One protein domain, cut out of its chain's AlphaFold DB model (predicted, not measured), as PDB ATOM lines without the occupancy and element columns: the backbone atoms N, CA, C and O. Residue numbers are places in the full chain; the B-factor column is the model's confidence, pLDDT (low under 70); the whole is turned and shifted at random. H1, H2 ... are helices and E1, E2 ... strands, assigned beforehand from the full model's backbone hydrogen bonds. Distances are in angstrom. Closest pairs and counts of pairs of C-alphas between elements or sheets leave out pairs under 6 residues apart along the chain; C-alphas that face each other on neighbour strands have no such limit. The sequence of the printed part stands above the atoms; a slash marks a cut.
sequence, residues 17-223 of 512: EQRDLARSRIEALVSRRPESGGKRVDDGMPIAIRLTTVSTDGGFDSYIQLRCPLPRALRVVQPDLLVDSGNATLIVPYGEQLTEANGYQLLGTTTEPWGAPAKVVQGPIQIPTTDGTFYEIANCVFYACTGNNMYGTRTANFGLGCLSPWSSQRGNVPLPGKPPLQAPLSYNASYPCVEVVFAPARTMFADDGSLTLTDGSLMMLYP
ATOM      1  N   GLU A  17     142.151 115.617 216.824       68.38
ATOM      2  CA  GLU A  17     142.697 115.612 218.188       68.38
ATOM      3  C   GLU A  17     142.213 116.816 219.006       68.38
ATOM      4  O   GLU A  17     141.785 116.663 220.151       68.38
ATOM      5  N   GLN A  18     142.227 118.017 218.417       67.62
ATOM      6  CA  GLN A  18     141.696 119.212 219.074       67.62
ATOM      7  C   GLN A  18     140.172 119.099 219.270       67.62
ATOM      8  O   GLN A  18     139.662 119.519 220.313       67.62
ATOM      9  N   ARG A  19     139.440 118.491 218.317       70.25
ATOM     10  CA  ARG A  19     137.990 118.232 218.442       70.25
ATOM     11  C   ARG A  19     137.679 117.278 219.592       70.25
ATOM     12  O   ARG A  19     136.768 117.555 220.374       70.25
ATOM     13  N   ASP A  20     138.423 116.188 219.720       69.75
ATOM     14  CA  ASP A  20     138.226 115.212 220.794       69.75
ATOM     15  C   ASP A  20     138.617 115.785 222.162       69.75
ATOM     16  O   ASP A  20     137.893 115.591 223.145       69.75
ATOM     17  N   LEU A  21     139.697 116.570 222.223       70.19
ATOM     18  CA  LEU A  21     140.103 117.276 223.438       70.19
ATOM     19  C   LEU A  21     139.047 118.298 223.883       70.19
ATOM     20  O   LEU A  21     138.690 118.335 225.063       70.19
ATOM     21  N   ALA A  22     138.518 119.100 222.955       71.62
ATOM     22  CA  ALA A  22     137.439 120.040 223.242       71.62
ATOM     23  C   ALA A  22     136.186 119.312 223.733       71.62
ATOM     24  O   ALA A  22     135.639 119.688 224.767       71.62
ATOM     25  N   ARG A  23     135.774 118.227 223.059       72.12
ATOM     26  CA  ARG A  23     134.620 117.414 223.472       72.12
ATOM     27  C   ARG A  23     134.783 116.910 224.907       72.12
ATOM     28  O   ARG A  23     133.897 117.133 225.727       72.12
ATOM     29  N   SER A  24     135.923 116.296 225.227       68.12
ATOM     30  CA  SER A  24     136.199 115.770 226.571       68.12
ATOM     31  C   SER A  24     136.146 116.861 227.647       68.12
ATOM     32  O   SER A  24     135.535 116.676 228.703       68.12
ATOM     33  N   ARG A  25     136.738 118.030 227.373       70.56
ATOM     34  CA  ARG A  25     136.749 119.157 228.314       70.56
ATOM     35  C   ARG A  25     135.364 119.790 228.488       70.56
ATOM     36  O   ARG A  25     135.004 120.131 229.612       70.56
ATOM     37  N   ILE A  26     134.569 119.887 227.421       72.19
ATOM     38  CA  ILE A  26     133.177 120.359 227.475       72.19
ATOM     39  C   ILE A  26     132.318 119.424 228.322       72.19
ATOM     40  O   ILE A  26     131.603 119.890 229.206       72.19
ATOM     41  N   GLU A  27     132.397 118.110 228.100       69.81
ATOM     42  CA  GLU A  27     131.625 117.133 228.877       69.81
ATOM     43  C   GLU A  27     131.965 117.203 230.372       69.81
ATOM     44  O   GLU A  27     131.072 117.207 231.229       69.81
ATOM     45  N   ALA A  28     133.256 117.323 230.697       66.44
ATOM     46  CA  ALA A  28     133.718 117.487 232.070       66.44
ATOM     47  C   ALA A  28     133.187 118.775 232.718       66.44
ATOM     48  O   ALA A  28     132.814 118.749 233.889       66.44
ATOM     49  N   LEU A  29     133.128 119.874 231.968       66.00
ATOM     50  CA  LEU A  29     132.669 121.173 232.450       66.00
ATOM     51  C   LEU A  29     131.138 121.219 232.610       66.00
ATOM     52  O   LEU A  29     130.638 121.626 233.658       66.00
ATOM     53  N   VAL A  30     130.379 120.728 231.627       66.56
ATOM     54  CA  VAL A  30     128.908 120.746 231.670       66.56
ATOM     55  C   VAL A  30     128.361 119.798 232.741       66.56
ATOM     56  O   VAL A  30     127.413 120.161 233.432       66.56
ATOM     57  N   SER A  31     128.978 118.627 232.951       67.44
ATOM     58  CA  SER A  31     128.566 117.670 234.002       67.44
ATOM     59  C   SER A  31     128.661 118.218 235.432       67.44
ATOM     60  O   SER A  31     128.099 117.632 236.353       67.44
ATOM     61  N   ARG A  32     129.353 119.345 235.630       63.97
ATOM     62  CA  ARG A  32     129.526 120.007 236.933       63.97
ATOM     63  C   ARG A  32     128.624 121.212 237.112       63.97
ATOM     64  O   ARG A  32     128.653 121.841 238.168       63.97
ATOM     65  N   ARG A  33     127.856 121.588 236.093       69.94
ATOM     66  CA  ARG A  33     126.893 122.676 236.239       69.94
ATOM     67  C   ARG A  33     125.784 122.229 237.191       69.94
ATOM     68  O   ARG A  33     125.433 121.049 237.178       69.94
ATOM     69  N   PRO A  34     125.235 123.141 238.015       60.34
ATOM     70  CA  PRO A  34     124.083 122.818 238.838       60.34
ATOM     71  C   PRO A  34     122.996 122.197 237.964       60.34
ATOM     72  O   PRO A  34     122.605 122.773 236.944       60.34
ATOM     73  N   GLU A  35     122.517 121.013 238.339       61.12
ATOM     74  CA  GLU A  35     121.323 120.482 237.700       61.12
ATOM     75  C   GLU A  35     120.194 121.470 237.963       61.12
ATOM     76  O   GLU A  35     119.918 121.800 239.117       61.12
ATOM     77  N   SER A  36     119.566 121.977 236.896       59.88
ATOM     78  CA  SER A  36     118.496 122.950 237.084       59.88
ATOM     79  C   SER A  36     117.430 122.351 238.004       59.88
ATOM     80  O   SER A  36     116.824 121.336 237.643       59.88
ATOM     81  N   GLY A  37     117.165 122.974 239.151       56.44
ATOM     82  CA  GLY A  37     116.283 122.438 240.196       56.44
ATOM     83  C   GLY A  37     114.797 122.386 239.818       56.44
ATOM     84  O   GLY A  37     113.938 122.336 240.691       56.44
ATOM     85  N   GLY A  38     114.463 122.477 238.527       58.75
ATOM     86  CA  GLY A  38     113.093 122.542 238.030       58.75
ATOM     87  C   GLY A  38     112.382 123.862 238.347       58.75
ATOM     88  O   GLY A  38     111.196 123.987 238.055       58.75
ATOM     89  N   LYS A  39     113.081 124.846 238.926       58.12
ATOM     90  CA  LYS A  39     112.522 126.157 239.250       58.12
ATOM     91  C   LYS A  39     112.717 127.115 238.072       58.12
ATOM     92  O   LYS A  39     113.821 127.226 237.543       58.12
ATOM     93  N   ARG A  40     111.638 127.795 237.683       71.31
ATOM     94  CA  ARG A  40     111.636 128.871 236.686       71.31
ATOM     95  C   ARG A  40     112.104 130.178 237.335       71.31
ATOM     96  O   ARG A  40     111.813 130.401 238.509       71.31
ATOM     97  N   VAL A  41     112.818 131.011 236.580       70.75
ATOM     98  CA  VAL A  41     113.238 132.352 237.026       70.75
ATOM     99  C   VAL A  41     112.015 133.230 237.333       70.75
ATOM    100  O   VAL A  41     111.024 133.171 236.604       70.75
ATOM    101  N   ASP A  42     112.099 134.044 238.389       65.06
ATOM    102  CA  ASP A  42     111.070 135.026 238.748       65.06
ATOM    103  C   ASP A  42     111.041 136.194 237.737       65.06
ATOM    104  O   ASP A  42     112.079 136.673 237.278       65.06
ATOM    105  N   ASP A  43     109.847 136.675 237.383       68.44
ATOM    106  CA  ASP A  43     109.688 137.721 236.368       68.44
ATOM    107  C   ASP A  43     110.256 139.084 236.817       68.44
ATOM    108  O   ASP A  43     110.105 139.513 237.963       68.44
ATOM    109  N   GLY A  44     110.858 139.815 235.871       67.69
ATOM    110  CA  GLY A  44     111.267 141.214 236.038       67.69
ATOM    111  C   GLY A  44     112.659 141.440 236.636       67.69
ATOM    112  O   GLY A  44     113.032 142.597 236.846       67.69
ATOM    113  N   MET A  45     113.434 140.382 236.890       69.75
ATOM    114  CA  MET A  45     114.824 140.471 237.356       69.75
ATOM    115  C   MET A  45     115.794 140.091 236.236       69.75
ATOM    116  O   MET A  45     115.491 139.168 235.483       69.75
ATOM    117  N   PRO A  46     116.961 140.752 236.109       76.06
ATOM    118  CA  PRO A  46     117.958 140.354 235.124       76.06
ATOM    119  C   PRO A  46     118.338 138.877 235.254       76.06
ATOM    120  O   PRO A  46     118.538 138.370 236.360       76.06
ATOM    121  N   ILE A  47     118.463 138.199 234.118       81.56
ATOM    122  CA  ILE A  47     118.792 136.774 234.056       81.56
ATOM    123  C   ILE A  47     120.221 136.627 233.557       81.56
ATOM    124  O   ILE A  47     120.536 137.121 232.481       81.56
ATOM    125  N   ALA A  48     121.068 135.914 234.297       80.62
ATOM    126  CA  ALA A  48     122.424 135.603 233.856       80.62
ATOM    127  C   ALA A  48     122.536 134.145 233.403       80.62
ATOM    128  O   ALA A  48     122.299 133.208 234.178       80.62
ATOM    129  N   ILE A  49     122.958 133.969 232.158       84.06
ATOM    130  CA  ILE A  49     123.191 132.689 231.493       84.06
ATOM    131  C   ILE A  49     124.691 132.544 231.240       84.06
ATOM    132  O   ILE A  49     125.355 133.495 230.831       84.06
ATOM    133  N   ARG A  50     125.238 131.349 231.487       81.31
ATOM    134  CA  ARG A  50     126.656 131.064 231.226       81.31
ATOM    135  C   ARG A  50     126.897 130.807 229.750       81.31
ATOM    136  O   ARG A  50     126.141 130.066 229.120       81.31
ATOM    137  N   LEU A  51     128.003 131.348 229.257       83.56
ATOM    138  CA  LEU A  51     128.574 130.999 227.969       83.56
ATOM    139  C   LEU A  51     129.845 130.178 228.188       83.56
ATOM    140  O   LEU A  51     130.736 130.595 228.926       83.56
ATOM    141  N   THR A  52     129.942 129.035 227.516       81.19
ATOM    142  CA  THR A  52     131.218 128.326 227.372       81.19
ATOM    143  C   THR A  52     131.948 128.928 226.196       81.19
ATOM    144  O   THR A  52     131.454 128.861 225.080       81.19
ATOM    145  N   THR A  53     133.123 129.490 226.408       81.12
ATOM    146  CA  THR A  53     134.000 129.924 225.321       81.12
ATOM    147  C   THR A  53     135.085 128.893 225.075       81.12
ATOM    148  O   THR A  53     135.698 128.398 226.024       81.12
ATOM    149  N   VAL A  54     135.303 128.576 223.801       80.62
ATOM    150  CA  VAL A  54     136.379 127.706 223.317       80.62
ATOM    151  C   VAL A  54     137.277 128.539 222.423       80.62
ATOM    152  O   VAL A  54     136.780 129.271 221.570       80.62
ATOM    153  N   SER A  55     138.578 128.432 222.622       80.50
ATOM    154  CA  SER A  55     139.548 129.377 222.074       80.50
ATOM    155  C   SER A  55     140.883 128.714 221.769       80.50
ATOM    156  O   SER A  55     141.266 127.719 222.391       80.50
ATOM    157  N   THR A  56     141.600 129.307 220.822       77.25
ATOM    158  CA  THR A  56     142.964 128.960 220.402       77.25
ATOM    159  C   THR A  56     143.751 130.234 220.090       77.25
ATOM    160  O   THR A  56     143.221 131.338 220.213       77.25
ATOM    161  N   ASP A  57     145.002 130.097 219.656       72.75
ATOM    162  CA  ASP A  57     145.818 131.177 219.076       72.75
ATOM    163  C   ASP A  57     145.160 131.945 217.913       72.75
ATOM    164  O   ASP A  57     145.556 133.066 217.603       72.75
ATOM    165  N   GLY A  58     144.156 131.360 217.258       69.44
ATOM    166  CA  GLY A  58     143.474 131.974 216.123       69.44
ATOM    167  C   GLY A  58     142.264 132.829 216.491       69.44
ATOM    168  O   GLY A  58     141.928 133.739 215.740       69.44
ATOM    169  N   GLY A  59     141.580 132.551 217.600       77.88
ATOM    170  CA  GLY A  59     140.300 133.181 217.928       77.88
ATOM    171  C   GLY A  59     139.466 132.351 218.894       77.88
ATOM    172  O   GLY A  59     139.971 131.424 219.531       77.88
ATOM    173  N   PHE A  60     138.188 132.691 219.031       80.88
ATOM    174  CA  PHE A  60     137.287 131.981 219.935       80.88
ATOM    175  C   PHE A  60     135.856 131.932 219.408       80.88
ATOM    176  O   PHE A  60     135.431 132.811 218.666       80.88
ATOM    177  N   ASP A  61     135.098 130.947 219.877       79.81
ATOM    178  CA  ASP A  61     133.645 130.893 219.737       79.81
ATOM    179  C   ASP A  61     132.999 130.745 221.119       79.81
ATOM    180  O   ASP A  61     133.623 130.266 222.076       79.81
ATOM    181  N   SER A  62     131.738 131.162 221.232       81.56
ATOM    182  CA  SER A  62     130.974 131.109 222.476       81.56
ATOM    183  C   SER A  62     129.699 130.288 222.323       81.56
ATOM    184  O   SER A  62     128.959 130.392 221.345       81.56
ATOM    185  N   TYR A  63     129.437 129.475 223.338       81.88
ATOM    186  CA  TYR A  63     128.427 128.439 223.323       81.88
ATOM    187  C   TYR A  63     127.446 128.592 224.465       81.88
ATOM    188  O   TYR A  63     127.828 128.861 225.604       81.88
ATOM    189  N   ILE A  64     126.187 128.306 224.174       84.00
ATOM    190  CA  ILE A  64     125.107 128.301 225.151       84.00
ATOM    191  C   ILE A  64     124.563 126.890 225.333       84.00
ATOM    192  O   ILE A  64     124.422 126.122 224.382       84.00
ATOM    193  N   GLN A  65     124.261 126.543 226.582       83.69
ATOM    194  CA  GLN A  65     123.582 125.296 226.905       83.69
ATOM    195  C   GLN A  65     122.070 125.492 226.833       83.69
ATOM    196  O   GLN A  65     121.533 126.427 227.423       83.69
ATOM    197  N   LEU A  66     121.378 124.577 226.166       83.69
ATOM    198  CA  LEU A  66     119.927 124.563 226.061       83.69
ATOM    199  C   LEU A  66     119.360 123.161 226.245       83.69
ATOM    200  O   LEU A  66     120.039 122.142 226.098       83.69
ATOM    201  N   ARG A  67     118.075 123.124 226.570       84.50
ATOM    202  CA  ARG A  67     117.293 121.915 226.788       84.50
ATOM    203  C   ARG A  67     115.980 122.027 226.039       84.50
ATOM    204  O   ARG A  67     115.279 123.031 226.146       84.50
ATOM    205  N   CYS A  68     115.623 120.956 225.349       84.50
ATOM    206  CA  CYS A  68     114.277 120.751 224.844       84.50
ATOM    207  C   CYS A  68     113.554 119.836 225.844       84.50
ATOM    208  O   CYS A  68     113.890 118.649 225.912       84.50
ATOM    209  N   PRO A  69     112.652 120.346 226.704       79.44
ATOM    210  CA  PRO A  69     112.004 119.522 227.719       79.44
ATOM    211  C   PRO A  69     111.193 118.379 227.090       79.44
ATOM    212  O   PRO A  69     110.092 118.566 226.585       79.44
ATOM    213  N   LEU A  70     111.737 117.162 227.176       71.75
ATOM    214  CA  LEU A  70     111.093 115.929 226.730       71.75
ATOM    215  C   LEU A  70     110.490 115.132 227.906       71.75
ATOM    216  O   LEU A  70     111.065 115.113 229.012       71.75
ATOM    217  N   PRO A  71     109.371 114.406 227.680       61.97
ATOM    218  CA  PRO A  71     108.871 113.403 228.618       61.97
ATOM    219  C   PRO A  71     109.978 112.417 229.008       61.97
ATOM    220  O   PRO A  71     110.766 112.005 228.159       61.97
ATOM    221  N   ARG A  72     110.039 112.000 230.284       57.72
ATOM    222  CA  ARG A  72     111.114 111.123 230.806       57.72
ATOM    223  C   ARG A  72     111.344 109.856 229.971       57.72
ATOM    224  O   ARG A  72     112.488 109.443 229.839       57.72
ATOM    225  N   ALA A  73     110.294 109.290 229.376       54.16
ATOM    226  CA  ALA A  73     110.383 108.108 228.514       54.16
ATOM    227  C   ALA A  73     111.170 108.340 227.205       54.16
ATOM    228  O   ALA A  73     111.708 107.391 226.650       54.16
ATOM    229  N   LEU A  74     111.272 109.590 226.738       55.59
ATOM    230  CA  LEU A  74     111.987 109.990 225.518       55.59
ATOM    231  C   LEU A  74     113.354 110.640 225.811       55.59
ATOM    232  O   LEU A  74     114.099 110.960 224.891       55.59
ATOM    233  N   ARG A  75     113.737 110.809 227.090       53.72
ATOM    234  CA  ARG A  75     115.005 111.458 227.497       53.72
ATOM    235  C   ARG A  75     116.272 110.665 227.170       53.72
ATOM    236  O   ARG A  75     117.366 111.152 227.427       53.72
ATOM    237  N   VAL A  76     116.145 109.463 226.614       47.69
ATOM    238  CA  VAL A  76     117.279 108.571 226.327       47.69
ATOM    239  C   VAL A  76     118.219 109.158 225.255       47.69
ATOM    240  O   VAL A  76     119.363 108.728 225.169       47.69
ATOM    241  N   VAL A  77     117.785 110.159 224.468       45.84
ATOM    242  CA  VAL A  77     118.528 110.601 223.266       45.84
ATOM    243  C   VAL A  77     118.872 112.100 223.204       45.84
ATOM    244  O   VAL A  77     119.766 112.467 222.445       45.84
ATOM    245  N   GLN A  78     118.274 112.977 224.021       51.56
ATOM    246  CA  GLN A  78     118.644 114.405 224.041       51.56
ATOM    247  C   GLN A  78     119.156 114.859 225.414       51.56
ATOM    248  O   GLN A  78     118.400 115.415 226.214       51.56
ATOM    249  N   PRO A  79     120.445 114.616 225.709       53.66
ATOM    250  CA  PRO A  79     121.140 115.349 226.758       53.66
ATOM    251  C   PRO A  79     121.236 116.826 226.364       53.66
ATOM    252  O   PRO A  79     121.236 117.152 225.178       53.66
ATOM    253  N   ASP A  80     121.342 117.687 227.369       66.19
ATOM    254  CA  ASP A  80     121.688 119.103 227.256       66.19
ATOM    255  C   ASP A  80     122.546 119.415 226.026       66.19
ATOM    256  O   ASP A  80     123.614 118.827 225.823       66.19
ATOM    257  N   LEU A  81     122.045 120.324 225.197       73.06
ATOM    258  CA  LEU A  81     122.667 120.716 223.946       73.06
ATOM    259  C   LEU A  81     123.561 121.915 224.216       73.06
ATOM    260  O   LEU A  81     123.091 122.917 224.743       73.06
ATOM    261  N   LEU A  82     124.833 121.818 223.850       73.56
ATOM    262  CA  LEU A  82     125.720 122.968 223.790       73.56
ATOM    263  C   LEU A  82     125.788 123.421 222.330       73.56
ATOM    264  O   LEU A  82     126.160 122.625 221.467       73.56
ATOM    265  N   VAL A  83     125.379 124.654 222.046       73.75
ATOM    266  CA  VAL A  83     125.228 125.152 220.672       73.75
ATOM    267  C   VAL A  83     125.883 126.517 220.496       73.75
ATOM    268  O   VAL A  83     125.973 127.290 221.451       73.75
ATOM    269  N   ASP A  84     126.368 126.785 219.284       73.75
ATOM    270  CA  ASP A  84     127.008 128.054 218.923       73.75
ATOM    271  C   ASP A  84     126.019 129.211 219.068       73.75
ATOM    272  O   ASP A  84     124.886 129.098 218.615       73.75
ATOM    273  N   SER A  85     126.431 130.305 219.702       73.62
ATOM    274  CA  SER A  85     125.577 131.460 219.959       73.62
ATOM    275  C   SER A  85     125.649 132.571 218.890       73.62
ATOM    276  O   SER A  85     124.923 133.559 218.982       73.62
ATOM    277  N   GLY A  86     126.480 132.423 217.851       63.47
ATOM    278  CA  GLY A  86     126.795 133.505 216.908       63.47
ATOM    279  C   GLY A  86     125.757 133.846 215.828       63.47
ATOM    280  O   GLY A  86     125.875 134.895 215.202       63.47
ATOM    281  N   ASN A  87     124.734 133.016 215.564       66.50
ATOM    282  CA  ASN A  87     123.905 133.198 214.355       66.50
ATOM    283  C   ASN A  87     122.506 133.787 214.631       66.50
ATOM    284  O   ASN A  87     122.291 134.516 215.595       66.50
ATOM    285  N   ALA A  88     121.541 133.540 213.737       68.56
ATOM    286  CA  ALA A  88     120.225 134.186 213.723       68.56
ATOM    287  C   ALA A  88     119.052 133.282 214.125       68.56
ATOM    288  O   ALA A  88     117.993 133.778 214.500       68.56
ATOM    289  N   THR A  89     119.204 131.962 214.024       77.06
ATOM    290  CA  THR A  89     118.121 130.999 214.255       77.06
ATOM    291  C   THR A  89     118.586 129.870 215.162       77.06
ATOM    292  O   THR A  89     119.769 129.545 215.222       77.06
ATOM    293  N   LEU A  90     117.645 129.264 215.889       86.12
ATOM    294  CA  LEU A  90     117.919 128.027 216.613       86.12
ATOM    295  C   LEU A  90     117.858 126.837 215.659       86.12
ATOM    296  O   LEU A  90     116.867 126.639 214.946       86.12
ATOM    297  N   ILE A  91     118.910 126.027 215.706       85.06
ATOM    298  CA  ILE A  91     118.992 124.732 215.047       85.06
ATOM    299  C   ILE A  91     119.324 123.685 216.096       85.06
ATOM    300  O   ILE A  91     120.395 123.699 216.705       85.06
ATOM    301  N   VAL A  92     118.388 122.766 216.289       86.25
ATOM    302  CA  VAL A  92     118.504 121.641 217.203       86.25
ATOM    303  C   VAL A  92     118.962 120.408 216.419       86.25
ATOM    304  O   VAL A  92     118.217 119.919 215.560       86.25
ATOM    305  N   PRO A  93     120.163 119.872 216.699       80.62
ATOM    306  CA  PRO A  93     120.615 118.625 216.100       80.62
ATOM    307  C   PRO A  93     119.795 117.449 216.658       80.62
ATOM    308  O   PRO A  93     119.278 117.512 217.772       80.62
ATOM    309  N   TYR A  94     119.693 116.357 215.895       79.06
ATOM    310  CA  TYR A  94     118.981 115.134 216.322       79.06
ATOM    311  C   TYR A  94     117.541 115.384 216.806       79.06
ATOM    312  O   TYR A  94     117.094 114.833 217.815       79.06
ATOM    313  N   GLY A  95     116.826 116.280 216.121       79.50
ATOM    314  CA  GLY A  95     115.523 116.789 216.539       79.50
ATOM    315  C   GLY A  95     114.324 115.939 216.110       79.50
ATOM    316  O   GLY A  95     113.187 116.369 216.299       79.50
ATOM    317  N   GLU A  96     114.531 114.749 215.540       83.69
ATOM    318  CA  GLU A  96     113.466 113.882 215.014       83.69
ATOM    319  C   GLU A  96     112.373 113.615 216.059       83.69
ATOM    320  O   GLU A  96     111.178 113.700 215.762       83.69
ATOM    321  N   GLN A  97     112.799 113.364 217.297       81.75
ATOM    322  CA  GLN A  97     111.939 112.984 218.418       81.75
ATOM    323  C   GLN A  97     111.093 114.139 218.955       81.75
ATOM    324  O   GLN A  97     110.034 113.903 219.535       81.75
ATOM    325  N   LEU A  98     111.515 115.389 218.739       83.38
ATOM    326  CA  LEU A  98     110.764 116.559 219.204       83.38
ATOM    327  C   LEU A  98     109.389 116.629 218.548       83.38
ATOM    328  O   LEU A  98     108.449 117.142 219.130       83.38
ATOM    329  N   THR A  99     109.245 116.077 217.347       79.38
ATOM    330  CA  THR A  99     107.996 116.189 216.581       79.38
ATOM    331  C   THR A  99     106.888 115.251 217.031       79.38
ATOM    332  O   THR A  99     105.744 115.427 216.625       79.38
ATOM    333  N   GLU A 100     107.225 114.294 217.889       80.06
ATOM    334  CA  GLU A 100     106.292 113.336 218.487       80.06
ATOM    335  C   GLU A 100     106.088 113.613 219.985       80.06
ATOM    336  O   GLU A 100     105.289 112.953 220.649       80.06
ATOM    337  N   ALA A 101     106.810 114.589 220.538       81.56
ATOM    338  CA  ALA A 101     106.778 114.908 221.952       81.56
ATOM    339  C   ALA A 101     105.629 115.864 222.302       81.56
ATOM    340  O   ALA A 101     105.402 116.880 221.644       81.56
ATOM    341  N   ASN A 102     104.944 115.578 223.414       80.38
ATOM    342  CA  ASN A 102     103.949 116.488 223.983       80.38
ATOM    343  C   ASN A 102     104.582 117.855 224.292       80.38
ATOM    344  O   ASN A 102     105.622 117.917 224.943       80.38
ATOM    345  N   GLY A 103     103.924 118.937 223.866       85.88
ATOM    346  CA  GLY A 103     104.406 120.316 224.030       85.88
ATOM    347  C   GLY A 103     105.119 120.891 222.804       85.88
ATOM    348  O   GLY A 103     105.370 122.091 222.771       85.88
ATOM    349  N   TYR A 104     105.383 120.072 221.782       90.81
ATOM    350  CA  TYR A 104     105.942 120.511 220.506       90.81
ATOM    351  C   TYR A 104     104.931 120.336 219.370       90.81
ATOM    352  O   TYR A 104     104.204 119.348 219.296       90.81
ATOM    353  N   GLN A 105     104.900 121.302 218.456       91.88
ATOM    354  CA  GLN A 105     104.040 121.315 217.279       91.88
ATOM    355  C   GLN A 105     104.887 121.328 216.006       91.88
ATOM    356  O   GLN A 105     105.676 122.244 215.774       91.88
ATOM    357  N   LEU A 106     104.681 120.338 215.136       91.75
ATOM    358  CA  LEU A 106     105.248 120.342 213.789       91.75
ATOM    359  C   LEU A 106     104.551 121.405 212.930       91.75
ATOM    360  O   LEU A 106     103.339 121.352 212.723       91.75
ATOM    361  N   LEU A 107     105.326 122.348 212.398       90.44
ATOM    362  CA  LEU A 107     104.839 123.371 211.470       90.44
ATOM    363  C   LEU A 107     105.071 122.991 210.002       90.44
ATOM    364  O   LEU A 107     104.319 123.439 209.141       90.44
ATOM    365  N   GLY A 108     106.080 122.158 209.726       90.50
ATOM    366  CA  GLY A 108     106.347 121.568 208.411       90.50
ATOM    367  C   GLY A 108     107.779 121.050 208.267       90.50
ATOM    368  O   GLY A 108     108.498 120.894 209.251       90.50
ATOM    369  N   THR A 109     108.193 120.766 207.035       90.06
ATOM    370  CA  THR A 109     109.496 120.164 206.689       90.06
ATOM    371  C   THR A 109     110.236 121.021 205.673       90.06
ATOM    372  O   THR A 109     109.611 121.538 204.746       90.06
ATOM    373  N   THR A 110     111.552 121.155 205.816       88.94
ATOM    374  CA  THR A 110     112.404 121.954 204.924       88.94
ATOM    375  C   THR A 110     113.879 121.538 205.058       88.94
ATOM    376  O   THR A 110     114.193 120.503 205.642       88.94
ATOM    377  N   THR A 111     114.785 122.338 204.512       85.12
ATOM    378  CA  THR A 111     116.233 122.251 204.707       85.12
ATOM    379  C   THR A 111     116.676 123.440 205.553       85.12
ATOM    380  O   THR A 111     116.241 124.567 205.302       85.12
ATOM    381  N   GLU A 112     117.495 123.197 206.576       82.12
ATOM    382  CA  GLU A 112     118.082 124.273 207.376       82.12
ATOM    383  C   GLU A 112     119.182 125.013 206.575       82.12
ATOM    384  O   GLU A 112     119.649 124.501 205.555       82.12
ATOM    385  N   PRO A 113     119.563 126.241 206.961       74.62
ATOM    386  CA  PRO A 113     120.447 127.112 206.176       74.62
ATOM    387  C   PRO A 113     121.804 126.528 205.736       74.62
ATOM    388  O   PRO A 113     122.328 126.948 204.706       74.62
ATOM    389  N   TRP A 114     122.359 125.574 206.479       75.25
ATOM    390  CA  TRP A 114     123.609 124.859 206.197       75.25
ATOM    391  C   TRP A 114     123.396 123.532 205.448       75.25
ATOM    392  O   TRP A 114     124.337 122.764 205.235       75.25
ATOM    393  N   GLY A 115     122.172 123.267 204.990       77.50
ATOM    394  CA  GLY A 115     121.872 122.197 204.046       77.50
ATOM    395  C   GLY A 115     121.403 120.885 204.669       77.50
ATOM    396  O   GLY A 115     121.097 119.958 203.916       77.50
ATOM    397  N   ALA A 116     121.310 120.761 205.997       83.69
ATOM    398  CA  ALA A 116     120.735 119.559 206.597       83.69
ATOM    399  C   ALA A 116     119.202 119.510 206.399       83.69
ATOM    400  O   ALA A 116     118.514 120.532 206.479       83.69
ATOM    401  N   PRO A 117     118.605 118.333 206.148       89.38
ATOM    402  CA  PRO A 117     117.153 118.191 206.187       89.38
ATOM    403  C   PRO A 117     116.643 118.436 207.616       89.38
ATOM    404  O   PRO A 117     117.244 117.967 208.587       89.38
ATOM    405  N   ALA A 118     115.534 119.164 207.754       88.75
ATOM    406  CA  ALA A 118     114.999 119.583 209.045       88.75
ATOM    407  C   ALA A 118     113.463 119.639 209.075       88.75
ATOM    408  O   ALA A 118     112.780 119.875 208.075       88.75
ATOM    409  N   LYS A 119     112.902 119.479 210.272       90.94
ATOM    410  CA  LYS A 119     111.514 119.841 210.587       90.94
ATOM    411  C   LYS A 119     111.494 121.235 211.211       90.94
ATOM    412  O   LYS A 119     112.384 121.573 211.982       90.94
ATOM    413  N   VAL A 120     110.483 122.040 210.899       90.19
ATOM    414  CA  VAL A 120     110.222 123.303 211.603       90.19
ATOM    415  C   VAL A 120     109.266 123.000 212.742       90.19
ATOM    416  O   VAL A 120     108.150 122.526 212.505       90.19
ATOM    417  N   VAL A 121     109.709 123.245 213.968       90.31
ATOM    418  CA  VAL A 121     108.990 122.874 215.188       90.31
ATOM    419  C   VAL A 121     108.751 124.123 216.020       90.31
ATOM    420  O   VAL A 121     109.627 124.978 216.123       90.31
ATOM    421  N   GLN A 122     107.565 124.223 216.609       91.50
ATOM    422  CA  GLN A 122     107.248 125.195 217.644       91.50
ATOM    423  C   GLN A 122     107.168 124.492 218.993       91.50
ATOM    424  O   GLN A 122     106.497 123.470 219.103       91.50
ATOM    425  N   GLY A 123     107.810 125.028 220.022       90.69
ATOM    426  CA  GLY A 123     107.670 124.507 221.377       90.69
ATOM    427  C   GLY A 123     108.629 125.154 222.370       90.69
ATOM    428  O   GLY A 123     109.350 126.095 222.018       90.69
ATOM    429  N   PRO A 124     108.639 124.660 223.615       90.75
ATOM    430  CA  PRO A 124     109.446 125.234 224.672       90.75
ATOM    431  C   PRO A 124     110.927 124.909 224.487       90.75
ATOM    432  O   PRO A 124     111.301 123.793 224.115       90.75
ATOM    433  N   ILE A 125     111.778 125.870 224.833       89.81
ATOM    434  CA  ILE A 125     113.197 125.639 225.108       89.81
ATOM    435  C   ILE A 125     113.544 126.199 226.481       89.81
ATOM    436  O   ILE A 125     112.999 127.219 226.901       89.81
ATOM    437  N   GLN A 126     114.444 125.520 227.180       89.31
ATOM    438  CA  GLN A 126     114.898 125.883 228.515       89.31
ATOM    439  C   GLN A 126     116.401 126.135 228.492       89.31
ATOM    440  O   GLN A 126     117.169 125.330 227.969       89.31
ATOM    441  N   ILE A 127     116.817 127.244 229.084       88.12
ATOM    442  CA  ILE A 127     118.208 127.669 229.174       88.12
ATOM    443  C   ILE A 127     118.582 127.674 230.658       88.12
ATOM    444  O   ILE A 127     117.994 128.444 231.423       88.12
ATOM    445  N   PRO A 128     119.513 126.811 231.099       84.25
ATOM    446  CA  PRO A 128     120.007 126.843 232.467       84.25
ATOM    447  C   PRO A 128     120.646 128.195 232.787       84.25
ATOM    448  O   PRO A 128     121.472 128.710 232.030       84.25
ATOM    449  N   THR A 129     120.276 128.761 233.923       80.75
ATOM    450  CA  THR A 129     120.838 130.013 234.432       80.75
ATOM    451  C   THR A 129     121.992 129.726 235.387       80.75
ATOM    452  O   THR A 129     122.191 128.610 235.874       80.75
ATOM    453  N   THR A 130     122.785 130.753 235.674       72.12
ATOM    454  CA  THR A 130     123.943 130.647 236.579       72.12
ATOM    455  C   THR A 130     123.581 130.245 238.014       72.12
ATOM    456  O   THR A 130     124.443 129.686 238.692       72.12
ATOM    457  N   ASP A 131     122.343 130.496 238.456       67.50
ATOM    458  CA  ASP A 131     121.816 130.183 239.794       67.50
ATOM    459  C   ASP A 131     121.178 128.785 239.907       67.50
ATOM    460  O   ASP A 131     120.615 128.435 240.942       67.50
ATOM    461  N   GLY A 132     121.248 127.974 238.846       72.19
ATOM    462  CA  GLY A 132     120.645 126.641 238.826       72.19
ATOM    463  C   GLY A 132     119.122 126.644 238.652       72.19
ATOM    464  O   GLY A 132     118.487 125.599 238.818       72.19
ATOM    465  N   THR A 133     118.512 127.777 238.304       80.50
ATOM    466  CA  THR A 133     117.152 127.809 237.748       80.50
ATOM    467  C   THR A 133     117.192 127.584 236.227       80.50
ATOM    468  O   THR A 133     118.227 127.227 235.651       80.50
ATOM    469  N   PHE A 134     116.045 127.689 235.557       85.38
ATOM    470  CA  PHE A 134     116.011 127.761 234.099       85.38
ATOM    471  C   PHE A 134     115.147 128.922 233.620       85.38
ATOM    472  O   PHE A 134     114.084 129.226 234.172       85.38
ATOM    473  N   TYR A 135     115.600 129.528 232.533       88.00
ATOM    474  CA  TYR A 135     114.836 130.470 231.742       88.00
ATOM    475  C   TYR A 135     114.144 129.726 230.600       88.00
ATOM    476  O   TYR A 135     114.792 129.003 229.847       88.00
ATOM    477  N   GLU A 136     112.825 129.869 230.481       90.06
ATOM    478  CA  GLU A 136     112.034 129.172 229.464       90.06
ATOM    479  C   GLU A 136     111.465 130.135 228.429       90.06
ATOM    480  O   GLU A 136     110.880 131.167 228.765       90.06
ATOM    481  N   ILE A 137     111.574 129.737 227.165       90.31
ATOM    482  CA  ILE A 137     110.942 130.395 226.026       90.31
ATOM    483  C   ILE A 137     109.896 129.422 225.492       90.31
ATOM    484  O   ILE A 137     110.227 128.465 224.799       90.31
ATOM    485  N   ALA A 138     108.634 129.639 225.863       88.88
ATOM    486  CA  ALA A 138     107.577 128.632 225.734       88.88
ATOM    487  C   ALA A 138     107.182 128.290 224.285       88.88
ATOM    488  O   ALA A 138     106.827 127.153 223.998       88.88
ATOM    489  N   ASN A 139     107.229 129.266 223.376       88.12
ATOM    490  CA  ASN A 139     106.686 129.150 222.017       88.12
ATOM    491  C   ASN A 139     107.746 129.441 220.945       88.12
ATOM    492  O   ASN A 139     107.455 130.104 219.949       88.12
ATOM    493  N   CYS A 140     108.978 128.977 221.154       89.56
ATOM    494  CA  CYS A 140     110.068 129.185 220.207       89.56
ATOM    495  C   CYS A 140     109.823 128.380 218.924       89.56
ATOM    496  O   CYS A 140     109.509 127.193 218.999       89.56
ATOM    497  N   VAL A 141     110.006 128.998 217.751       89.44
ATOM    498  CA  VAL A 141     109.999 128.297 216.454       89.44
ATOM    499  C   VAL A 141     111.436 128.107 215.975       89.44
ATOM    500  O   VAL A 141     112.196 129.076 215.912       89.44
ATOM    501  N   PHE A 142     111.814 126.867 215.664       89.00
ATOM    502  CA  PHE A 142     113.196 126.492 215.358       89.00
ATOM    503  C   PHE A 142     113.310 125.309 214.384       89.00
ATOM    504  O   PHE A 142     112.337 124.593 214.123       89.00
ATOM    505  N   TYR A 143     114.516 125.100 213.846       88.06
ATOM    506  CA  TYR A 143     114.844 123.940 213.016       88.06
ATOM    507  C   TYR A 143     115.230 122.742 213.881       88.06
ATOM    508  O   TYR A 143     116.096 122.840 214.741       88.06
ATOM    509  N   ALA A 144     114.627 121.589 213.616       89.56
ATOM    510  CA  ALA A 144     114.949 120.302 214.215       89.56
ATOM    511  C   ALA A 144     115.555 119.396 213.132       89.56
ATOM    512  O   ALA A 144     114.826 118.858 212.294       89.56
ATOM    513  N   CYS A 145     116.882 119.254 213.113       86.94
ATOM    514  CA  CYS A 145     117.601 118.487 212.091       86.94
ATOM    515  C   CYS A 145     117.199 117.011 212.122       86.94
ATOM    516  O   CYS A 145     117.256 116.374 213.177       86.94
ATOM    517  N   THR A 146     116.883 116.455 210.954       88.25
ATOM    518  CA  THR A 146     116.499 115.045 210.766       88.25
ATOM    519  C   THR A 146     117.556 114.219 210.030       88.25
ATOM    520  O   THR A 146     117.324 113.061 209.697       88.25
ATOM    521  N   GLY A 147     118.703 114.814 209.706       85.88
ATOM    522  CA  GLY A 147     119.780 114.177 208.956       85.88
ATOM    523  C   GLY A 147     121.027 115.052 208.901       85.88
ATOM    524  O   GLY A 147     121.060 116.120 209.509       85.88
ATOM    525  N   ASN A 148     122.044 114.575 208.188       84.06
ATOM    526  CA  ASN A 148     123.304 115.291 207.996       84.06
ATOM    527  C   ASN A 148     123.224 116.222 206.771       84.06
ATOM    528  O   ASN A 148     122.451 115.969 205.846       84.06
ATOM    529  N   ASN A 149     124.037 117.275 206.764       80.00
ATOM    530  CA  ASN A 149     124.271 118.140 205.607       80.00
ATOM    531  C   ASN A 149     125.230 117.479 204.590       80.00
ATOM    532  O   ASN A 149     125.682 116.343 204.767       80.00
ATOM    533  N   MET A 150     125.581 118.216 203.530       76.94
ATOM    534  CA  MET A 150     126.507 117.763 202.477       76.94
ATOM    535  C   MET A 150     127.933 117.447 202.962       76.94
ATOM    536  O   MET A 150     128.676 116.774 202.253       76.94
ATOM    537  N   TYR A 151     128.306 117.896 204.161       74.56
ATOM    538  CA  TYR A 151     129.598 117.628 204.797       74.56
ATOM    539  C   TYR A 151     129.542 116.445 205.775       74.56
ATOM    540  O   TYR A 151     130.517 116.166 206.467       74.56
ATOM    541  N   GLY A 152     128.406 115.746 205.861       78.25
ATOM    542  CA  GLY A 152     128.234 114.608 206.763       78.25
ATOM    543  C   GLY A 152     128.049 114.997 208.232       78.25
ATOM    544  O   GLY A 152     128.098 114.118 209.091       78.25
ATOM    545  N   THR A 153     127.796 116.273 208.535       73.69
ATOM    546  CA  THR A 153     127.611 116.784 209.903       73.69
ATOM    547  C   THR A 153     126.180 117.255 210.145       73.69
ATOM    548  O   THR A 153     125.407 117.453 209.207       73.69
ATOM    549  N   ARG A 154     125.792 117.418 211.416       76.31
ATOM    550  CA  ARG A 154     124.543 118.093 211.792       76.31
ATOM    551  C   ARG A 154     124.859 119.462 212.370       76.31
ATOM    552  O   ARG A 154     125.754 119.597 213.200       76.31
ATOM    553  N   THR A 155     124.101 120.458 211.946       73.25
ATOM    554  CA  THR A 155     124.250 121.832 212.421       73.25
ATOM    555  C   THR A 155     123.612 121.986 213.801       73.25
ATOM    556  O   THR A 155     122.555 121.406 214.067       73.25
ATOM    557  N   ALA A 156     124.249 122.761 214.678       78.25
ATOM    558  CA  ALA A 156     123.751 123.087 216.009       78.25
ATOM    559  C   ALA A 156     124.014 124.563 216.309       78.25
ATOM    560  O   ALA A 156     125.156 125.011 216.235       78.25
ATOM    561  N   ASN A 157     122.954 125.315 216.602       78.25
ATOM    562  CA  ASN A 157     123.009 126.773 216.610       78.25
ATOM    563  C   ASN A 157     121.980 127.392 217.557       78.25
ATOM    564  O   ASN A 157     120.867 126.883 217.654       78.25
ATOM    565  N   PHE A 158     122.311 128.508 218.187       82.31
ATOM    566  CA  PHE A 158     121.424 129.395 218.916       82.31
ATOM    567  C   PHE A 158     121.599 130.820 218.409       82.31
ATOM    568  O   PHE A 158     122.664 131.417 218.520       82.31
ATOM    569  N   GLY A 159     120.523 131.385 217.871       75.75
ATOM    570  CA  GLY A 159     120.622 132.692 217.248       75.75
ATOM    571  C   GLY A 159     120.599 133.866 218.228       75.75
ATOM    572  O   GLY A 159     119.519 134.219 218.689       75.75
ATOM    573  N   LEU A 160     121.731 134.519 218.509       75.88
ATOM    574  CA  LEU A 160     121.738 135.783 219.260       75.88
ATOM    575  C   LEU A 160     121.553 137.028 218.389       75.88
ATOM    576  O   LEU A 160     121.017 138.018 218.870       75.88
ATOM    577  N   GLY A 161     121.969 137.013 217.124       67.12
ATOM    578  CA  GLY A 161     122.192 138.255 216.379       67.12
ATOM    579  C   GLY A 161     120.970 138.829 215.661       67.12
ATOM    580  O   GLY A 161     120.521 139.936 215.942       67.12
ATOM    581  N   CYS A 162     120.474 138.132 214.637       66.44
ATOM    582  CA  CYS A 162     119.681 138.804 213.605       66.44
ATOM    583  C   CYS A 162     118.224 139.069 214.019       66.44
ATOM    584  O   CYS A 162     117.482 138.157 214.387       66.44
ATOM    585  N   LEU A 163     117.810 140.332 213.888       60.53
ATOM    586  CA  LEU A 163     116.431 140.791 214.089       60.53
ATOM    587  C   LEU A 163     115.563 140.675 212.842       60.53
ATOM    588  O   LEU A 163     114.339 140.615 212.929       60.53
ATOM    589  N   SER A 164     116.201 140.685 211.676       58.88
ATOM    590  CA  SER A 164     115.534 140.401 210.413       58.88
ATOM    591  C   SER A 164     115.564 138.892 210.155       58.88
ATOM    592  O   SER A 164     116.479 138.204 210.615       58.88
ATOM    593  N   PRO A 165     114.605 138.341 209.396       58.47
ATOM    594  CA  PRO A 165     114.702 136.960 208.962       58.47
ATOM    595  C   PRO A 165     116.008 136.743 208.191       58.47
ATOM    596  O   PRO A 165     116.211 137.312 207.121       58.47
ATOM    597  N   TRP A 166     116.914 135.929 208.734       48.62
ATOM    598  CA  TRP A 166     118.151 135.572 208.045       48.62
ATOM    599  C   TRP A 166     117.893 134.882 206.699       48.62
ATOM    600  O   TRP A 166     117.554 133.703 206.639       48.62
ATOM    601  N   SER A 167     118.081 135.579 205.583       53.25
ATOM    602  CA  SER A 167     117.892 134.979 204.265       53.25
ATOM    603  C   SER A 167     119.224 134.714 203.566       53.25
ATOM    604  O   SER A 167     119.608 135.464 202.674       53.25
ATOM    605  N   SER A 168     119.856 133.562 203.798       48.59
ATOM    606  CA  SER A 168     120.858 133.032 202.845       48.59
ATOM    607  C   SER A 168     120.228 132.544 201.512       48.59
ATOM    608  O   SER A 168     120.857 131.849 200.730       48.59
ATOM    609  N   GLN A 169     118.987 132.980 201.239       49.41
ATOM    610  CA  GLN A 169     118.034 132.698 200.151       49.41
ATOM    611  C   GLN A 169     117.021 131.552 200.316       49.41
ATOM    612  O   GLN A 169     116.115 131.492 199.493       49.41
ATOM    613  N   ARG A 170     117.041 130.742 201.392       50.59
ATOM    614  CA  ARG A 170     115.868 129.938 201.869       50.59
ATOM    615  C   ARG A 170     115.825 129.670 203.384       50.59
ATOM    616  O   ARG A 170     114.806 129.212 203.888       50.59
ATOM    617  N   GLY A 171     116.905 129.978 204.104       53.88
ATOM    618  CA  GLY A 171     117.141 129.558 205.490       53.88
ATOM    619  C   GLY A 171     116.278 130.199 206.583       53.88
ATOM    620  O   GLY A 171     116.394 129.819 207.740       53.88
ATOM    621  N   ASN A 172     115.429 131.166 206.242       60.78
ATOM    622  CA  ASN A 172     114.453 131.737 207.171       60.78
ATOM    623  C   ASN A 172     113.170 132.183 206.452       60.78
ATOM    624  O   ASN A 172     112.514 133.164 206.806       60.78
ATOM    625  N   VAL A 173     112.840 131.480 205.363       61.62
ATOM    626  CA  VAL A 173     111.601 131.719 204.624       61.62
ATOM    627  C   VAL A 173     110.462 131.048 205.392       61.62
ATOM    628  O   VAL A 173     110.553 129.848 205.670       61.62
ATOM    629  N   PRO A 174     109.391 131.783 205.739       63.12
ATOM    630  CA  PRO A 174     108.247 131.192 206.410       63.12
ATOM    631  C   PRO A 174     107.646 130.074 205.563       63.12
ATOM    632  O   PRO A 174     107.469 130.204 204.349       63.12
ATOM    633  N   LEU A 175     107.272 128.980 206.222       73.81
ATOM    634  CA  LEU A 175     106.376 128.007 205.608       73.81
ATOM    635  C   LEU A 175     105.042 128.698 205.263       73.81
ATOM    636  O   LEU A 175     104.643 129.626 205.976       73.81
ATOM    637  N   PRO A 176     104.322 128.265 204.212       76.69
ATOM    638  CA  PRO A 176     103.039 128.862 203.849       76.69
ATOM    639  C   PRO A 176     102.093 128.979 205.056       76.69
ATOM    640  O   PRO A 176     101.759 127.984 205.700       76.69
ATOM    641  N   GLY A 177     101.684 130.210 205.379       72.19
ATOM    642  CA  GLY A 177     100.796 130.505 206.511       72.19
ATOM    643  C   GLY A 177     101.445 130.445 207.902       72.19
ATOM    644  O   GLY A 177     100.719 130.344 208.892       72.19
ATOM    645  N   LYS A 178     102.781 130.479 208.007       75.62
ATOM    646  CA  LYS A 178     103.535 130.480 209.276       75.62
ATOM    647  C   LYS A 178     104.409 131.737 209.409       75.62
ATOM    648  O   LYS A 178     104.765 132.323 208.390       75.62
ATOM    649  N   PRO A 179     104.746 132.179 210.635       68.06
ATOM    650  CA  PRO A 179     105.688 133.282 210.831       68.06
ATOM    651  C   PRO A 179     107.122 132.877 210.424       68.06
ATOM    652  O   PRO A 179     107.437 131.681 210.442       68.06
ATOM    653  N   PRO A 180     107.991 133.838 210.048       74.62
ATOM    654  CA  PRO A 180     109.418 133.573 209.872       74.62
ATOM    655  C   PRO A 180     110.045 133.161 211.211       74.62
ATOM    656  O   PRO A 180     109.538 133.520 212.275       74.62
ATOM    657  N   LEU A 181     111.146 132.413 211.166       79.00
ATOM    658  CA  LEU A 181     111.941 132.175 212.363       79.00
ATOM    659  C   LEU A 181     112.689 133.466 212.727       79.00
ATOM    660  O   LEU A 181     113.000 134.310 211.888       79.00
ATOM    661  N   GLN A 182     113.006 133.615 213.999       80.25
ATOM    662  CA  GLN A 182     113.765 134.739 214.538       80.25
ATOM    663  C   GLN A 182     114.719 134.227 215.621       80.25
ATOM    664  O   GLN A 182     114.638 133.057 216.022       80.25
ATOM    665  N   ALA A 183     115.611 135.096 216.097       84.31
ATOM    666  CA  ALA A 183     116.479 134.818 217.237       84.31
ATOM    667  C   ALA A 183     115.650 134.280 218.423       84.31
ATOM    668  O   ALA A 183     114.631 134.893 218.753       84.31
ATOM    669  N   PRO A 184     116.024 133.177 219.099       87.25
ATOM    670  CA  PRO A 184     115.172 132.568 220.121       87.25
ATOM    671  C   PRO A 184     114.779 133.525 221.248       87.25
ATOM    672  O   PRO A 184     113.641 133.511 221.713       87.25
ATOM    673  N   LEU A 185     115.697 134.404 221.654       88.81
ATOM    674  CA  LEU A 185     115.459 135.375 222.724       88.81
ATOM    675  C   LEU A 185     114.402 136.425 222.347       88.81
ATOM    676  O   LEU A 185     113.681 136.896 223.221       88.81
ATOM    677  N   SER A 186     114.215 136.703 221.054       86.88
ATOM    678  CA  SER A 186     113.214 137.663 220.571       86.88
ATOM    679  C   SER A 186     111.760 137.192 220.732       86.88
ATOM    680  O   SER A 186     110.842 138.008 220.672       86.88
ATOM    681  N   TYR A 187     111.511 135.893 220.960       86.56
ATOM    682  CA  TYR A 187     110.154 135.387 221.224       86.56
ATOM    683  C   TYR A 187     109.628 135.767 222.616       86.56
ATOM    684  O   TYR A 187     108.428 135.629 222.862       86.56
ATOM    685  N   ASN A 188     110.490 136.220 223.534       86.94
ATOM    686  CA  ASN A 188     110.078 136.622 224.875       86.94
ATOM    687  C   ASN A 188     110.159 138.143 225.067       86.94
ATOM    688  O   ASN A 188     111.208 138.698 225.385       86.94
ATOM    689  N   ALA A 189     109.007 138.805 224.965       86.56
ATOM    690  CA  ALA A 189     108.892 140.248 225.157       86.56
ATOM    691  C   ALA A 189     109.177 140.722 226.596       86.56
ATOM    692  O   ALA A 189     109.386 141.914 226.800       86.56
ATOM    693  N   SER A 190     109.199 139.826 227.591       88.44
ATOM    694  CA  SER A 190     109.538 140.184 228.976       88.44
ATOM    695  C   SER A 190     111.029 140.449 229.179       88.44
ATOM    696  O   SER A 190     111.387 141.030 230.198       88.44
ATOM    697  N   TYR A 191     111.884 140.022 228.243       90.06
ATOM    698  CA  TYR A 191     113.332 140.233 228.280       90.06
ATOM    699  C   TYR A 191     113.856 140.659 226.899       90.06
ATOM    700  O   TYR A 191     114.587 139.906 226.252       90.06
ATOM    701  N   PRO A 192     113.467 141.850 226.409       89.50
ATOM    702  CA  PRO A 192     113.757 142.277 225.043       89.50
ATOM    703  C   PRO A 192     115.218 142.684 224.819       89.50
ATOM    704  O   PRO A 192     115.609 142.921 223.677       89.50
ATOM    705  N   CYS A 193     116.016 142.807 225.880       88.75
ATOM    706  CA  CYS A 193     117.379 143.314 225.806       88.75
ATOM    707  C   CYS A 193     118.375 142.251 226.270       88.75
ATOM    708  O   CYS A 193     118.228 141.705 227.365       88.75
ATOM    709  N   VAL A 194     119.400 141.984 225.466       90.06
ATOM    710  CA  VAL A 194     120.386 140.925 225.712       90.06
ATOM    711  C   VAL A 194     121.787 141.477 225.603       90.06
ATOM    712  O   VAL A 194     122.164 142.010 224.571       90.06
ATOM    713  N   GLU A 195     122.568 141.349 226.661       87.69
ATOM    714  CA  GLU A 195     123.964 141.764 226.680       87.69
ATOM    715  C   GLU A 195     124.879 140.547 226.668       87.69
ATOM    716  O   GLU A 195     124.682 139.610 227.442       87.69
ATOM    717  N   VAL A 196     125.906 140.588 225.827       85.69
ATOM    718  CA  VAL A 196     127.003 139.621 225.840       85.69
ATOM    719  C   VAL A 196     128.199 140.248 226.543       85.69
ATOM    720  O   VAL A 196     128.647 141.342 226.187       85.69
ATOM    721  N   VAL A 197     128.709 139.543 227.552       80.31
ATOM    722  CA  VAL A 197     129.855 139.957 228.360       80.31
ATOM    723  C   VAL A 197     130.901 138.851 228.323       80.31
ATOM    724  O   VAL A 197     130.757 137.817 228.973       80.31
ATOM    725  N   PHE A 198     131.964 139.057 227.550       79.75
ATOM    726  CA  PHE A 198     133.058 138.095 227.472       79.75
ATOM    727  C   PHE A 198     133.982 138.179 228.680       79.75
ATOM    728  O   PHE A 198     134.248 139.261 229.216       79.75
ATOM    729  N   ALA A 199     134.517 137.026 229.076       76.25
ATOM    730  CA  ALA A 199     135.611 136.961 230.029       76.25
ATOM    731  C   ALA A 199     136.848 137.734 229.508       76.25
ATOM    732  O   ALA A 199     136.972 137.993 228.309       76.25
ATOM    733  N   PRO A 200     137.792 138.131 230.378       73.94
ATOM    734  CA  PRO A 200     139.013 138.794 229.950       73.94
ATOM    735  C   PRO A 200     139.796 137.902 228.995       73.94
ATOM    736  O   PRO A 200     139.927 136.701 229.244       73.94
ATOM    737  N   ALA A 201     140.419 138.504 227.983       76.25
ATOM    738  CA  ALA A 201     141.220 137.781 227.000       76.25
ATOM    739  C   ALA A 201     142.263 136.851 227.655       76.25
ATOM    740  O   ALA A 201     142.344 135.686 227.292       76.25
ATOM    741  N   ARG A 202     142.961 137.293 228.713       74.31
ATOM    742  CA  ARG A 202     143.926 136.457 229.468       74.31
ATOM    743  C   ARG A 202     143.362 135.195 230.121       74.31
ATOM    744  O   ARG A 202     144.109 134.305 230.486       74.31
ATOM    745  N   THR A 203     142.049 135.139 230.321       71.12
ATOM    746  CA  THR A 203     141.361 133.951 230.851       71.12
ATOM    747  C   THR A 203     140.758 133.100 229.742       71.12
ATOM    748  O   THR A 203     140.442 131.931 229.964       71.12
ATOM    749  N   MET A 204     140.566 133.698 228.565       77.44
ATOM    750  CA  MET A 204     140.049 133.028 227.385       77.44
ATOM    751  C   MET A 204     141.170 132.393 226.577       77.44
ATOM    752  O   MET A 204     140.931 131.333 226.040       77.44
ATOM    753  N   PHE A 205     142.374 132.952 226.508       79.31
ATOM    754  CA  PHE A 205     143.466 132.406 225.697       79.31
ATOM    755  C   PHE A 205     144.629 131.936 226.562       79.31
ATOM    756  O   PHE A 205     144.971 132.589 227.545       79.31
ATOM    757  N   ALA A 206     145.258 130.829 226.165       77.56
ATOM    758  CA  ALA A 206     146.538 130.418 226.722       77.56
ATOM    759  C   ALA A 206     147.678 131.207 226.066       77.56
ATOM    760  O   ALA A 206     147.639 131.463 224.859       77.56
ATOM    761  N   ASP A 207     148.711 131.550 226.835       77.44
ATOM    762  CA  ASP A 207     149.880 132.288 226.330       77.44
ATOM    763  C   ASP A 207     150.639 131.524 225.234       77.44
ATOM    764  O   ASP A 207     151.230 132.138 224.349       77.44
ATOM    765  N   ASP A 208     150.594 130.190 225.268       79.00
ATOM    766  CA  ASP A 208     151.221 129.300 224.284       79.00
ATOM    767  C   ASP A 208     150.337 129.011 223.058       79.00
ATOM    768  O   ASP A 208     150.736 128.248 222.181       79.00
ATOM    769  N   GLY A 209     149.134 129.592 222.999       76.31
ATOM    770  CA  GLY A 209     148.191 129.384 221.902       76.31
ATOM    771  C   GLY A 209     147.401 128.077 221.966       76.31
ATOM    772  O   GLY A 209     146.603 127.788 221.071       76.31
ATOM    773  N   SER A 210     147.592 127.278 223.018       79.81
ATOM    774  CA  SER A 210     146.888 126.012 223.178       79.81
ATOM    775  C   SER A 210     145.382 126.193 223.396       79.81
ATOM    776  O   SER A 210     144.890 127.218 223.880       79.81
ATOM    777  N   LEU A 211     144.635 125.141 223.043       79.56
ATOM    778  CA  LEU A 211     143.188 125.085 223.211       79.56
ATOM    779  C   LEU A 211     142.800 125.381 224.665       79.56
ATOM    780  O   LEU A 211     143.156 124.631 225.584       79.56
ATOM    781  N   THR A 212     141.977 126.408 224.848       78.31
ATOM    782  CA  THR A 212     141.433 126.816 226.141       78.31
ATOM    783  C   THR A 212     139.910 126.721 226.133       78.31
ATOM    784  O   THR A 212     139.249 126.871 225.107       78.31
ATOM    785  N   LEU A 213     139.347 126.376 227.294       76.56
ATOM    786  CA  LEU A 213     137.910 126.367 227.531       76.56
ATOM    787  C   LEU A 213     137.625 127.076 228.847       76.56
ATOM    788  O   LEU A 213     138.260 126.779 229.862       76.56
ATOM    789  N   THR A 214     136.659 127.984 228.832       73.88
ATOM    790  CA  THR A 214     136.253 128.733 230.024       73.88
ATOM    791  C   THR A 214     134.753 128.996 230.035       73.88
ATOM    792  O   THR A 214     134.128 129.124 228.987       73.88
ATOM    793  N   ASP A 215     134.191 129.082 231.239       71.19
ATOM    794  CA  ASP A 215     132.789 129.415 231.522       71.19
ATOM    795  C   ASP A 215     132.643 130.832 232.104       71.19
ATOM    796  O   ASP A 215     131.628 131.173 232.714       71.19
ATOM    797  N   GLY A 216     133.686 131.656 231.960       70.31
ATOM    798  CA  GLY A 216     133.724 133.004 232.520       70.31
ATOM    799  C   GLY A 216     132.874 134.034 231.771       70.31
ATOM    800  O   GLY A 216     132.642 135.122 232.292       70.31
ATOM    801  N   SER A 217     132.432 133.708 230.557       79.62
ATOM    802  CA  SER A 217     131.622 134.590 229.717       79.62
ATOM    803  C   SER A 217     130.138 134.452 230.063       79.62
ATOM    804  O   SER A 217     129.660 133.387 230.463       79.62
ATOM    805  N   LEU A 218     129.385 135.537 229.906       82.50
ATOM    806  CA  LEU A 218     127.998 135.630 230.338       82.50
ATOM    807  C   LEU A 218     127.116 136.261 229.269       82.50
ATOM    808  O   LEU A 218     127.529 137.140 228.516       82.50
ATOM    809  N   MET A 219     125.862 135.835 229.279       86.75
ATOM    810  CA  MET A 219     124.768 136.478 228.576       86.75
ATOM    811  C   MET A 219     123.749 136.957 229.599       86.75
ATOM    812  O   MET A 219     123.226 136.163 230.383       86.75
ATOM    813  N   MET A 220     123.475 138.256 229.592       86.19
ATOM    814  CA  MET A 220     122.551 138.899 230.517       86.19
ATOM    815  C   MET A 220     121.265 139.267 229.783       86.19
ATOM    816  O   MET A 220     121.308 139.984 228.787       86.19
ATOM    817  N   LEU A 221     120.119 138.804 230.277       87.75
ATOM    818  CA  LEU A 221     118.804 139.171 229.756       87.75
ATOM    819  C   LEU A 221     118.179 140.227 230.664       87.75
ATOM    820  O   LEU A 221     118.094 140.025 231.877       87.75
ATOM    821  N   TYR A 222     117.697 141.323 230.088       84.38
ATOM    822  CA  TYR A 222     117.089 142.426 230.824       84.38
ATOM    823  C   TYR A 222     115.650 142.685 230.385       84.38
ATOM    824  O   TYR A 222     115.364 142.660 229.186       84.38
ATOM    825  N   PRO A 223     114.759 143.027 231.333       83.25
ATOM    826  CA  PRO A 223     113.387 143.423 231.019       83.25
ATOM    827  C   PRO A 223     113.290 144.812 230.375       83.25
ATOM    828  O   PRO A 223     112.251 145.188 229.843       83.25
TER     829      PRO A 223
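What this domain is: This is residues 17 to 223 of the 512 residues of an uncharacterized protein of Reyranella sp (UniProt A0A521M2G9). Two strongly twisted sheets of five strands each meet near the middle of the domain, where E2 and E3 of one come beside E6 and E8 of the other. H1 runs along one face of the first sheet; short H2 and H3 lie on opposite faces of the second, whose long hairpin E6 and E7 bends sharply. The 207 printed residues hold four named helices and ten named strands, in the order H1 E1 E2 E3 E4 H2 E5 E6 E7 E8 H3 E9 H4 E10. The first sheet, E3 E2 E1 E10 E9, is antiparallel, the second, E5 E6 E7 E4 E8, is mixed, and the class is mixed, helices and strands. The whole is compact, with a radius of gyration of the C-alphas of 16.9 A and spans of 52 by 43 by 37 A.

How they stand to each other: The first sheet runs E3 (residues 81 to 84), E2 (59 to 66), E1 (47 to 56), E10 (212 to 222), E9 (193 to 197); the hairpins E1 and E2, E2 and E3 form a meander, each strand the antiparallel neighbour of the one before. Within hydrogen-bond range are N 66 and O 81, 2.8 A, N 63 and O 52, 2.7 A, N 49 and O 219, 2.8 A, and N 195 and O 220, 2.8 A. H1, residues 17 to 30, is on this sheet at a height of 8.5 A, over E1 and along it at 16 degrees on the local plane; their closest C-alphas are those of Ala 22 and Val 54, 7.7 A. H4, residues 201 to 204, only grazes this sheet. The second sheet runs E5 (105 to 111), E6 (117 to 128), E7 (134 to 145), E4 (86 to 92), E8 (157 to 159). E5 E6 E7 are a second meander of hairpins, with N 107 and O 120 at 2.8 A and N 127 and O 135 at 2.8 A; E7 and E4 are parallel, N 92 and O 143 at 2.8 A; E4 and E8 are antiparallel, N 91 and O 157 at 2.9 A. E6 bends by 84 degrees at residue 122 and E7 by 88 degrees at residue 139. E4, H2 (96 to 100) and E5 form a split strand-helix-strand unit, E6 and E7 between its strands, with a right-handed crossover. H2 and H3, residues 184 to 187, are on opposite faces, at heights of 7.8 A and 5.8 A. Between the sheets, the closest C-alphas of E2 and E6 are those of Leu 66 and Ile 127, 4.7 A. In H1 every O i to N i+4 pair is within hydrogen-bond range; in H2 0 of 1 is, with 2 of 2 O i to N i+3 pairs; H3 and H4 are too short for O i to N i+4 pairs.

Where its parts are: H1 begins at C-alpha 17 (142.697, 115.612, 218.188) and is 20.0 A long. E1 is 28.8 A, E2 23.6 A, E6 27.8 A and E7 23.9 A. E10 is 29.3 A long and ends at C-alpha 222 (117.089, 142.426, 230.824).

The domain as a whole: The C-alphas farthest apart are those of Gly 177 and Asp 208, 53.5 A. The printed part has no cut. The links H1 to E1, E2 to E3, E7 to E8 and E8 to H3 are long. Mean pLDDT of the printed part is 76.5; 51 residues are under 70, among them 27 to 39, 71 to 80 and 161 to 174.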